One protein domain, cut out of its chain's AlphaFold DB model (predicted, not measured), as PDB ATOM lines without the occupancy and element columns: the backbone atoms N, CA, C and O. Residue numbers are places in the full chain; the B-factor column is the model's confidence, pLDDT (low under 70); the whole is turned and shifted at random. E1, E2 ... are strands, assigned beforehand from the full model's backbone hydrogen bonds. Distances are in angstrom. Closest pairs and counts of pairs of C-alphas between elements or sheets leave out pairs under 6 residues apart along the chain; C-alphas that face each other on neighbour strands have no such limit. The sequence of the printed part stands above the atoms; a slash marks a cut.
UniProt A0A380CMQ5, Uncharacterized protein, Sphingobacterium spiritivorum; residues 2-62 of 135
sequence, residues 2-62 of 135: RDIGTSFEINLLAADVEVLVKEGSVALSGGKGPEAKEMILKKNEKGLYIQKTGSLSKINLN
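AT A GLANCE: This is residues 2 to 62 of the 135 residues of an uncharacterized protein of Sphingobacterium spiritivorum (UniProt A0A380CMQ5). A twisted four-stranded antiparallel sheet, in the order E1, E2, E5, E6, has the hairpin E3 and E4 over one face: a small, uneven sandwich. The 61 printed residues hold six named strands, E1 to E6 along the chain, and no named helix, so the class is all strand. The whole is compact, radius of gyration of the C-alphas 11.7 A, spanning 37 by 24 by 19 A.

IN THESE COORDINATES: E1 is residues 7 to 13, from C-alpha 7 at (136.976, 142.775, 173.239), 19.7 A; E2, 16 to 23, 22.1 A; E5, 45 to 50, 16.6 A; E6, 55 to 60, 17.2 A, to C-alpha 60 at (128.598, 129.654, 176.624). E3 is 25 to 29, 13.2 A; E4, 38 to 42, 13.1 A.

HOW THE PARTS SIT: Within hydrogen-bond range are N 9 and O 20 in hairpin E1 and E2, N 19 and O 47 between E2 and E5, and N 48 and O 57 in hairpin E5 and E6, each 2.8 A, and N 28 and O 39 in E3 and E4, 2.9 A. The sandwiched sheets' facing parts are 7.9 A centre to centre.

THE WHOLE: The printed part has no cut and no long link. Residues 2 to 5 and 62 have pLDDT under 70.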
ATOM      1  N   ARG A   2     150.578 146.962 170.971       43.75
ATOM      2  CA  ARG A   2     150.249 145.599 171.419       43.75
ATOM      3  C   ARG A   2     148.901 145.670 172.122       43.75
ATOM      4  O   ARG A   2     148.828 146.180 173.234       43.75
ATOM      5  N   ASP A   3     147.857 145.250 171.420       51.19
ATOM      6  CA  ASP A   3     146.534 145.068 172.007       51.19
ATOM      7  C   ASP A   3     146.608 143.909 173.011       51.19
ATOM      8  O   ASP A   3     147.154 142.848 172.701       51.19
ATOM      9  N   ILE A   4     146.158 144.151 174.240       58.38
ATOM     10  CA  ILE A   4     146.199 143.185 175.352       58.38
ATOM     11  C   ILE A   4     144.829 142.536 175.608       58.38
ATOM     12  O   ILE A   4     144.631 141.892 176.634       58.38
ATOM     13  N   GLY A   5     143.936 142.615 174.613       62.62
ATOM     14  CA  GLY A   5     143.079 141.494 174.238       62.62
ATOM     15  C   GLY A   5     141.832 141.278 175.082       62.62
ATOM     16  O   GLY A   5     141.520 140.130 175.382       62.62
ATOM     17  N   THR A   6     141.103 142.341 175.430       83.62
ATOM     18  CA  THR A   6     139.702 142.202 175.852       83.62
ATOM     19  C   THR A   6     138.809 142.963 174.884       83.62
ATOM     20  O   THR A   6     138.877 144.184 174.787       83.62
ATOM     21  N   SER A   7     137.961 142.228 174.170       86.50
ATOM     22  CA  SER A   7     136.976 142.775 173.239       86.50
ATOM     23  C   SER A   7     135.614 142.200 173.591       86.50
ATOM     24  O   SER A   7     135.478 140.990 173.779       86.50
ATOM     25  N   PHE A   8     134.607 143.058 173.707       90.25
ATOM     26  CA  PHE A   8     133.245 142.664 174.036       90.25
ATOM     27  C   PHE A   8     132.228 143.605 173.392       90.25
ATOM     28  O   PHE A   8     132.526 144.757 173.084       90.25
ATOM     29  N   GLU A   9     131.017 143.100 173.212       87.44
ATOM     30  CA  GLU A   9     129.846 143.856 172.773       87.44
ATOM     31  C   GLU A   9     128.910 144.048 173.964       87.44
ATOM     32  O   GLU A   9     128.711 143.114 174.741       87.44
ATOM     33  N   ILE A  10     128.333 145.245 174.101       88.50
ATOM     34  CA  ILE A  10     127.284 145.537 175.082       88.50
ATOM     35  C   ILE A  10     126.011 145.897 174.330       88.50
ATOM     36  O   ILE A  10     126.023 146.811 173.507       88.50
ATOM     37  N   ASN A  11     124.909 145.235 174.675       83.12
ATOM     38  CA  ASN A  11     123.573 145.611 174.236       83.12
ATOM     39  C   ASN A  11     122.752 146.063 175.445       83.12
ATOM     40  O   ASN A  11     122.632 145.344 176.438       83.12
ATOM     41  N   LEU A  12     122.177 147.262 175.349       81.94
ATOM     42  CA  LEU A  12     121.236 147.782 176.336       81.94
ATOM     43  C   LEU A  12     119.819 147.474 175.859       81.94
ATOM     44  O   LEU A  12     119.353 148.025 174.862       81.94
ATOM     45  N   LEU A  13     119.141 146.571 176.562       74.06
ATOM     46  CA  LEU A  13     117.783 146.144 176.241       74.06
ATOM     47  C   LEU A  13     116.828 146.792 177.240       74.06
ATOM     48  O   LEU A  13     116.503 146.221 178.280       74.06
ATOM     49  N   ALA A  14     116.403 148.015 176.918       80.75
ATOM     50  CA  ALA A  14     115.700 148.913 177.832       80.75
ATOM     51  C   ALA A  14     116.512 149.185 179.115       80.75
ATOM     52  O   ALA A  14     117.366 150.067 179.120       80.75
ATOM     53  N   ALA A  15     116.244 148.429 180.179       78.62
ATOM     54  CA  ALA A  15     116.897 148.524 181.483       78.62
ATOM     55  C   ALA A  15     117.915 147.394 181.740       78.62
ATOM     56  O   ALA A  15     118.708 147.481 182.678       78.62
ATOM     57  N   ASP A  16     117.894 146.345 180.917       83.38
ATOM     58  CA  ASP A  16     118.751 145.170 181.051       83.38
ATOM     59  C   ASP A  16     120.078 145.370 180.308       83.38
ATOM     60  O   ASP A  16     120.159 146.108 179.320       83.38
ATOM     61  N   VAL A  17     121.120 144.672 180.763       86.19
ATOM     62  CA  VAL A  17     122.457 144.719 180.155       86.19
ATOM     63  C   VAL A  17     122.829 143.335 179.647       86.19
ATOM     64  O   VAL A  17     122.912 142.386 180.421       86.19
ATOM     65  N   GLU A  18     123.097 143.219 178.353       86.31
ATOM     66  CA  GLU A  18     123.672 142.023 177.745       86.31
ATOM     67  C   GLU A  18     125.125 142.307 177.347       86.31
ATOM     68  O   GLU A  18     125.416 143.350 176.763       86.31
ATOM     69  N   VAL A  19     126.039 141.384 177.648       88.75
ATOM     70  CA  VAL A  19     127.464 141.492 177.308       88.75
ATOM     71  C   VAL A  19     127.923 140.228 176.599       88.75
ATOM     72  O   VAL A  19     127.761 139.141 177.138       88.75
ATOM     73  N   LEU A  20     128.545 140.344 175.429       85.75
ATOM     74  CA  LEU A  20     129.173 139.228 174.719       85.75
ATOM     75  C   LEU A  20     130.682 139.437 174.636       85.75
ATOM     76  O   LEU A  20     131.138 140.384 174.005       85.75
ATOM     77  N   VAL A  21     131.468 138.530 175.214       87.25
ATOM     78  CA  VAL A  21     132.934 138.611 175.172       87.25
ATOM     79  C   VAL A  21     133.460 137.944 173.903       87.25
ATOM     80  O   VAL A  21     133.288 136.742 173.705       87.25
ATOM     81  N   LYS A  22     134.126 138.714 173.044       86.19
ATOM     82  CA  LYS A  22     134.776 138.239 171.813       86.19
ATOM     83  C   LYS A  22     136.197 137.754 172.075       86.19
ATOM     84  O   LYS A  22     136.613 136.745 171.519       86.19
ATOM     85  N   GLU A  23     136.916 138.440 172.957       86.50
ATOM     86  CA  GLU A  23     138.266 138.091 173.404       86.50
ATOM     87  C   GLU A  23     138.458 138.540 174.859       86.50
ATOM     88  O   GLU A  23     137.826 139.499 175.303       86.50
ATOM     89  N   GLY A  24     139.331 137.857 175.601       88.56
ATOM     90  CA  GLY A  24     139.666 138.218 176.981       88.56
ATOM     91  C   GLY A  24     138.631 137.773 178.016       88.56
ATOM     92  O   GLY A  24     138.082 136.667 177.951       88.56
ATOM     93  N   SER A  25     138.427 138.596 179.045       89.19
ATOM     94  CA  SER A  25     137.484 138.328 180.139       89.19
ATOM     95  C   SER A  25     136.859 139.617 180.667       89.19
ATOM     96  O   SER A  25     137.529 140.642 180.750       89.19
ATOM     97  N   VAL A  26     135.579 139.551 181.036       90.94
ATOM     98  CA  VAL A  26     134.789 140.684 181.539       90.94
ATOM     99  C   VAL A  26     134.071 140.271 182.820       90.94
ATOM    100  O   VAL A  26     133.486 139.192 182.874       90.94
ATOM    101  N   ALA A  27     134.092 141.123 183.843       91.44
ATOM    102  CA  ALA A  27     133.259 140.967 185.031       91.44
ATOM    103  C   ALA A  27     131.949 141.747 184.842       91.44
ATOM    104  O   ALA A  27     131.972 142.957 184.623       91.44
ATOM    105  N   LEU A  28     130.811 141.055 184.907       88.94
ATOM    106  CA  LEU A  28     129.479 141.659 184.881       88.94
ATOM    107  C   LEU A  28     128.926 141.718 186.308       88.94
ATOM    108  O   LEU A  28     128.747 140.678 186.942       88.94
ATOM    109  N   SER A  29     128.658 142.926 186.808       88.31
ATOM    110  CA  SER A  29     128.140 143.143 188.163       88.31
ATOM    111  C   SER A  29     126.618 143.276 188.180       88.31
ATOM    112  O   SER A  29     126.031 143.939 187.326       88.31
ATOM    113  N   GLY A  30     125.982 142.650 189.171       80.88
ATOM    114  CA  GLY A  30     124.530 142.642 189.364       80.88
ATOM    115  C   GLY A  30     123.977 143.855 190.122       80.88
ATOM    116  O   GLY A  30     122.797 143.880 190.475       80.88
ATOM    117  N   GLY A  31     124.807 144.852 190.430       77.00
ATOM    118  CA  GLY A  31     124.396 146.017 191.207       77.00
ATOM    119  C   GLY A  31     125.545 146.974 191.505       77.00
ATOM    120  O   GLY A  31     126.629 146.870 190.939       77.00
ATOM    121  N   LYS A  32     125.303 147.934 192.403       73.12
ATOM    122  CA  LYS A  32     126.325 148.874 192.882       73.12
ATOM    123  C   LYS A  32     126.769 148.485 194.290       73.12
ATOM    124  O   LYS A  32     125.925 148.218 195.138       73.12
ATOM    125  N   GLY A  33     128.073 148.545 194.541       72.69
ATOM    126  CA  GLY A  33     128.669 148.350 195.864       72.69
ATOM    127  C   GLY A  33     129.542 147.094 195.967       72.69
ATOM    128  O   GLY A  33     129.471 146.225 195.102       72.69
ATOM    129  N   PRO A  34     130.369 146.996 197.020       71.38
ATOM    130  CA  PRO A  34     131.340 145.912 197.197       71.38
ATOM    131  C   PRO A  34     130.709 144.532 197.447       71.38
ATOM    132  O   PRO A  34     131.389 143.524 197.307       71.38
ATOM    133  N   GLU A  35     129.418 144.474 197.784       76.62
ATOM    134  CA  GLU A  35     128.677 143.216 197.972       76.62
ATOM    135  C   GLU A  35     127.911 142.767 196.719       76.62
ATOM    136  O   GLU A  35     127.214 141.749 196.734       76.62
ATOM    137  N   ALA A  36     128.003 143.527 195.622       76.81
ATOM    138  CA  ALA A  36     127.332 143.167 194.386       76.81
ATOM    139  C   ALA A  36     127.903 141.849 193.848       76.81
ATOM    140  O   ALA A  36     129.113 141.680 193.710       76.81
ATOM    141  N   LYS A  37     127.016 140.904 193.520       80.88
ATOM    142  CA  LYS A  37     127.429 139.663 192.867       80.88
ATOM    143  C   LYS A  37     128.058 139.990 191.520       80.88
ATOM    144  O   LYS A  37     127.483 140.741 190.735       80.88
ATOM    145  N   GLU A  38     129.195 139.368 191.249       87.12
ATOM    146  CA  GLU A  38     129.883 139.473 189.972       87.12
ATOM    147  C   GLU A  38     129.869 138.136 189.242       87.12
ATOM    148  O   GLU A  38     129.954 137.057 189.836       87.12
ATOM    149  N   MET A  39     129.773 138.216 187.923       85.69
ATOM    150  CA  MET A  39     129.846 137.077 187.030       85.69
ATOM    151  C   MET A  39     130.971 137.294 186.030       85.69
ATOM    152  O   MET A  39     130.928 138.216 185.220       85.69
ATOM    153  N   ILE A  40     131.973 136.416 186.067       91.12
ATOM    154  CA  ILE A  40     133.074 136.445 185.106       91.12
ATOM    155  C   ILE A  40     132.643 135.753 183.810       91.12
ATOM    156  O   ILE A  40     132.275 134.570 183.805       91.12
ATOM    157  N   LEU A  41     132.725 136.514 182.724       87.31
ATOM    158  CA  LEU A  41     132.509 136.103 181.347       87.31
ATOM    159  C   LEU A  41     133.862 135.930 180.656       87.31
ATOM    160  O   LEU A  41     134.740 136.788 180.756       87.31
ATOM    161  N   LYS A  42     134.024 134.823 179.940       90.88
ATOM    162  CA  LYS A  42     135.187 134.525 179.094       90.88
ATOM    163  C   LYS A  42     134.811 134.624 177.621       90.88
ATOM    164  O   LYS A  42     133.636 134.698 177.288       90.88
ATOM    165  N   LYS A  43     135.804 134.570 176.733       88.62
ATOM    166  CA  LYS A  43     135.596 134.459 175.283       88.62
ATOM    167  C   LYS A  43     134.450 133.505 174.914       88.62
ATOM    168  O   LYS A  43     134.413 132.360 175.371       88.62
ATOM    169  N   ASN A  44     133.570 133.983 174.037       84.12
ATOM    170  CA  ASN A  44     132.349 133.334 173.565       84.12
ATOM    171  C   ASN A  44     131.323 133.046 174.669       84.12
ATOM    172  O   ASN A  44     130.389 132.278 174.453       84.12
ATOM    173  N   GLU A  45     131.454 133.662 175.842       85.62
ATOM    174  CA  GLU A  45     130.382 133.725 176.825       85.62
ATOM    175  C   GLU A  45     129.585 135.020 176.649       85.62
ATOM    176  O   GLU A  45     130.134 136.106 176.436       85.62
ATOM    177  N   LYS A  46     128.266 134.880 176.753       86.56
ATOM    178  CA  LYS A  46     127.307 135.975 176.803       86.56
ATOM    179  C   LYS A  46     126.741 136.055 178.217       86.56
ATOM    180  O   LYS A  46     126.253 135.047 178.715       86.56
ATOM    181  N   GLY A  47     126.811 137.214 178.856       88.12
ATOM    182  CA  GLY A  47     126.182 137.504 180.140       88.12
ATOM    183  C   GLY A  47     124.945 138.374 179.975       88.12
ATOM    184  O   GLY A  47     124.902 139.220 179.084       88.12
ATOM    185  N   LEU A  48     123.959 138.180 180.842       85.94
ATOM    186  CA  LEU A  48     122.746 138.984 180.912       85.94
ATOM    187  C   LEU A  48     122.509 139.417 182.357       85.94
ATOM    188  O   LEU A  48     122.549 138.603 183.280       85.94
ATOM    189  N   TYR A  49     122.245 140.705 182.528       85.88
ATOM    190  CA  TYR A  49     121.831 141.322 183.773       85.88
ATOM    191  C   TYR A  49     120.416 141.877 183.631       85.88
ATOM    192  O   TYR A  49     120.170 142.732 182.780       85.88
ATOM    193  N   ILE A  50     119.510 141.410 184.490       80.94
ATOM    194  CA  ILE A  50     118.125 141.883 184.555       80.94
ATOM    195  C   ILE A  50     117.997 142.886 185.698       80.94
ATOM    196  O   ILE A  50     118.019 142.501 186.871       80.94
ATOM    197  N   GLN A  51     117.824 144.169 185.375       80.81
ATOM    198  CA  GLN A  51     117.846 145.238 186.383       80.81
ATOM    199  C   GLN A  51     116.714 145.095 187.406       80.81
ATOM    200  O   GLN A  51     116.926 145.291 188.601       80.81
ATOM    201  N   LYS A  52     115.515 144.705 186.953       76.81
ATOM    202  CA  LYS A  52     114.321 144.583 187.808       76.81
ATOM    203  C   LYS A  52     114.502 143.578 188.950       76.81
ATOM    204  O   LYS A  52     113.925 143.761 190.017       76.81
ATOM    205  N   THR A  53     115.260 142.508 188.719       76.19
ATOM    206  CA  THR A  53     115.436 141.404 189.677       76.19
ATOM    207  C   THR A  53     116.847 141.326 190.251       76.19
ATOM    208  O   THR A  53     117.095 140.508 191.133       76.19
ATOM    209  N   GLY A  54     117.790 142.118 189.734       76.25
ATOM    210  CA  GLY A  54     119.207 142.003 190.076       76.25
ATOM    211  C   GLY A  54     119.847 140.685 189.614       76.25
ATOM    212  O   GLY A  54     120.891 140.292 190.134       76.25
ATOM    213  N   SER A  55     119.209 139.956 188.693       76.56
ATOM    214  CA  SER A  55     119.641 138.608 188.307       76.56
ATOM    215  C   SER A  55     120.754 138.644 187.267       76.56
ATOM    216  O   SER A  55     120.679 139.405 186.303       76.56
ATOM    217  N   LEU A  56     121.745 137.769 187.441       81.00
ATOM    218  CA  LEU A  56     122.824 137.525 186.485       81.00
ATOM    219  C   LEU A  56     122.697 136.119 185.901       81.00
ATOM    220  O   LEU A  56     122.525 135.149 186.642       81.00
ATOM    221  N   SER A  57     122.845 135.993 184.588       80.44
ATOM    222  CA  SER A  57     122.950 134.708 183.896       80.44
ATOM    223  C   SER A  57     124.050 134.753 182.840       80.44
ATOM    224  O   SER A  57     124.409 135.824 182.351       80.44
ATOM    225  N   LYS A  58     124.612 133.588 182.491       82.94
ATOM    226  CA  LYS A  58     125.541 133.470 181.366       82.94
ATOM    227  C   LYS A  58     125.295 132.242 180.516       82.94
ATOM    228  O   LYS A  58     124.830 131.213 180.999       82.94
ATOM    229  N   ILE A  59     125.680 132.366 179.256       75.38
ATOM    230  CA  ILE A  59     125.556 131.360 178.209       75.38
ATOM    231  C   ILE A  59     126.933 131.190 177.572       75.38
ATOM    232  O   ILE A  59     127.595 132.178 177.269       75.38
ATOM    233  N   ASN A  60     127.365 129.948 177.351       77.19
ATOM    234  CA  ASN A  60     128.598 129.654 176.624       77.19
ATOM    235  C   ASN A  60     128.267 129.277 175.173       77.19
ATOM    236  O   ASN A  60     127.721 128.207 174.920       77.19
ATOM    237  N   LEU A  61     128.619 130.145 174.225       70.38
ATOM    238  CA  LEU A  61     128.303 129.979 172.805       70.38
ATOM    239  C   LEU A  61     129.175 128.920 172.112       70.38
ATOM    240  O   LEU A  61     128.764 128.388 171.087       70.38
ATOM    241  N   ASN A  62     130.327 128.542 172.682       66.44
ATOM    242  CA  ASN A  62     131.112 127.400 172.182       66.44
ATOM    243  C   ASN A  62     130.436 126.060 172.482       66.44
ATOM    244  O   ASN A  62     130.732 125.058 171.839       66.44
TER     245      ASN A  62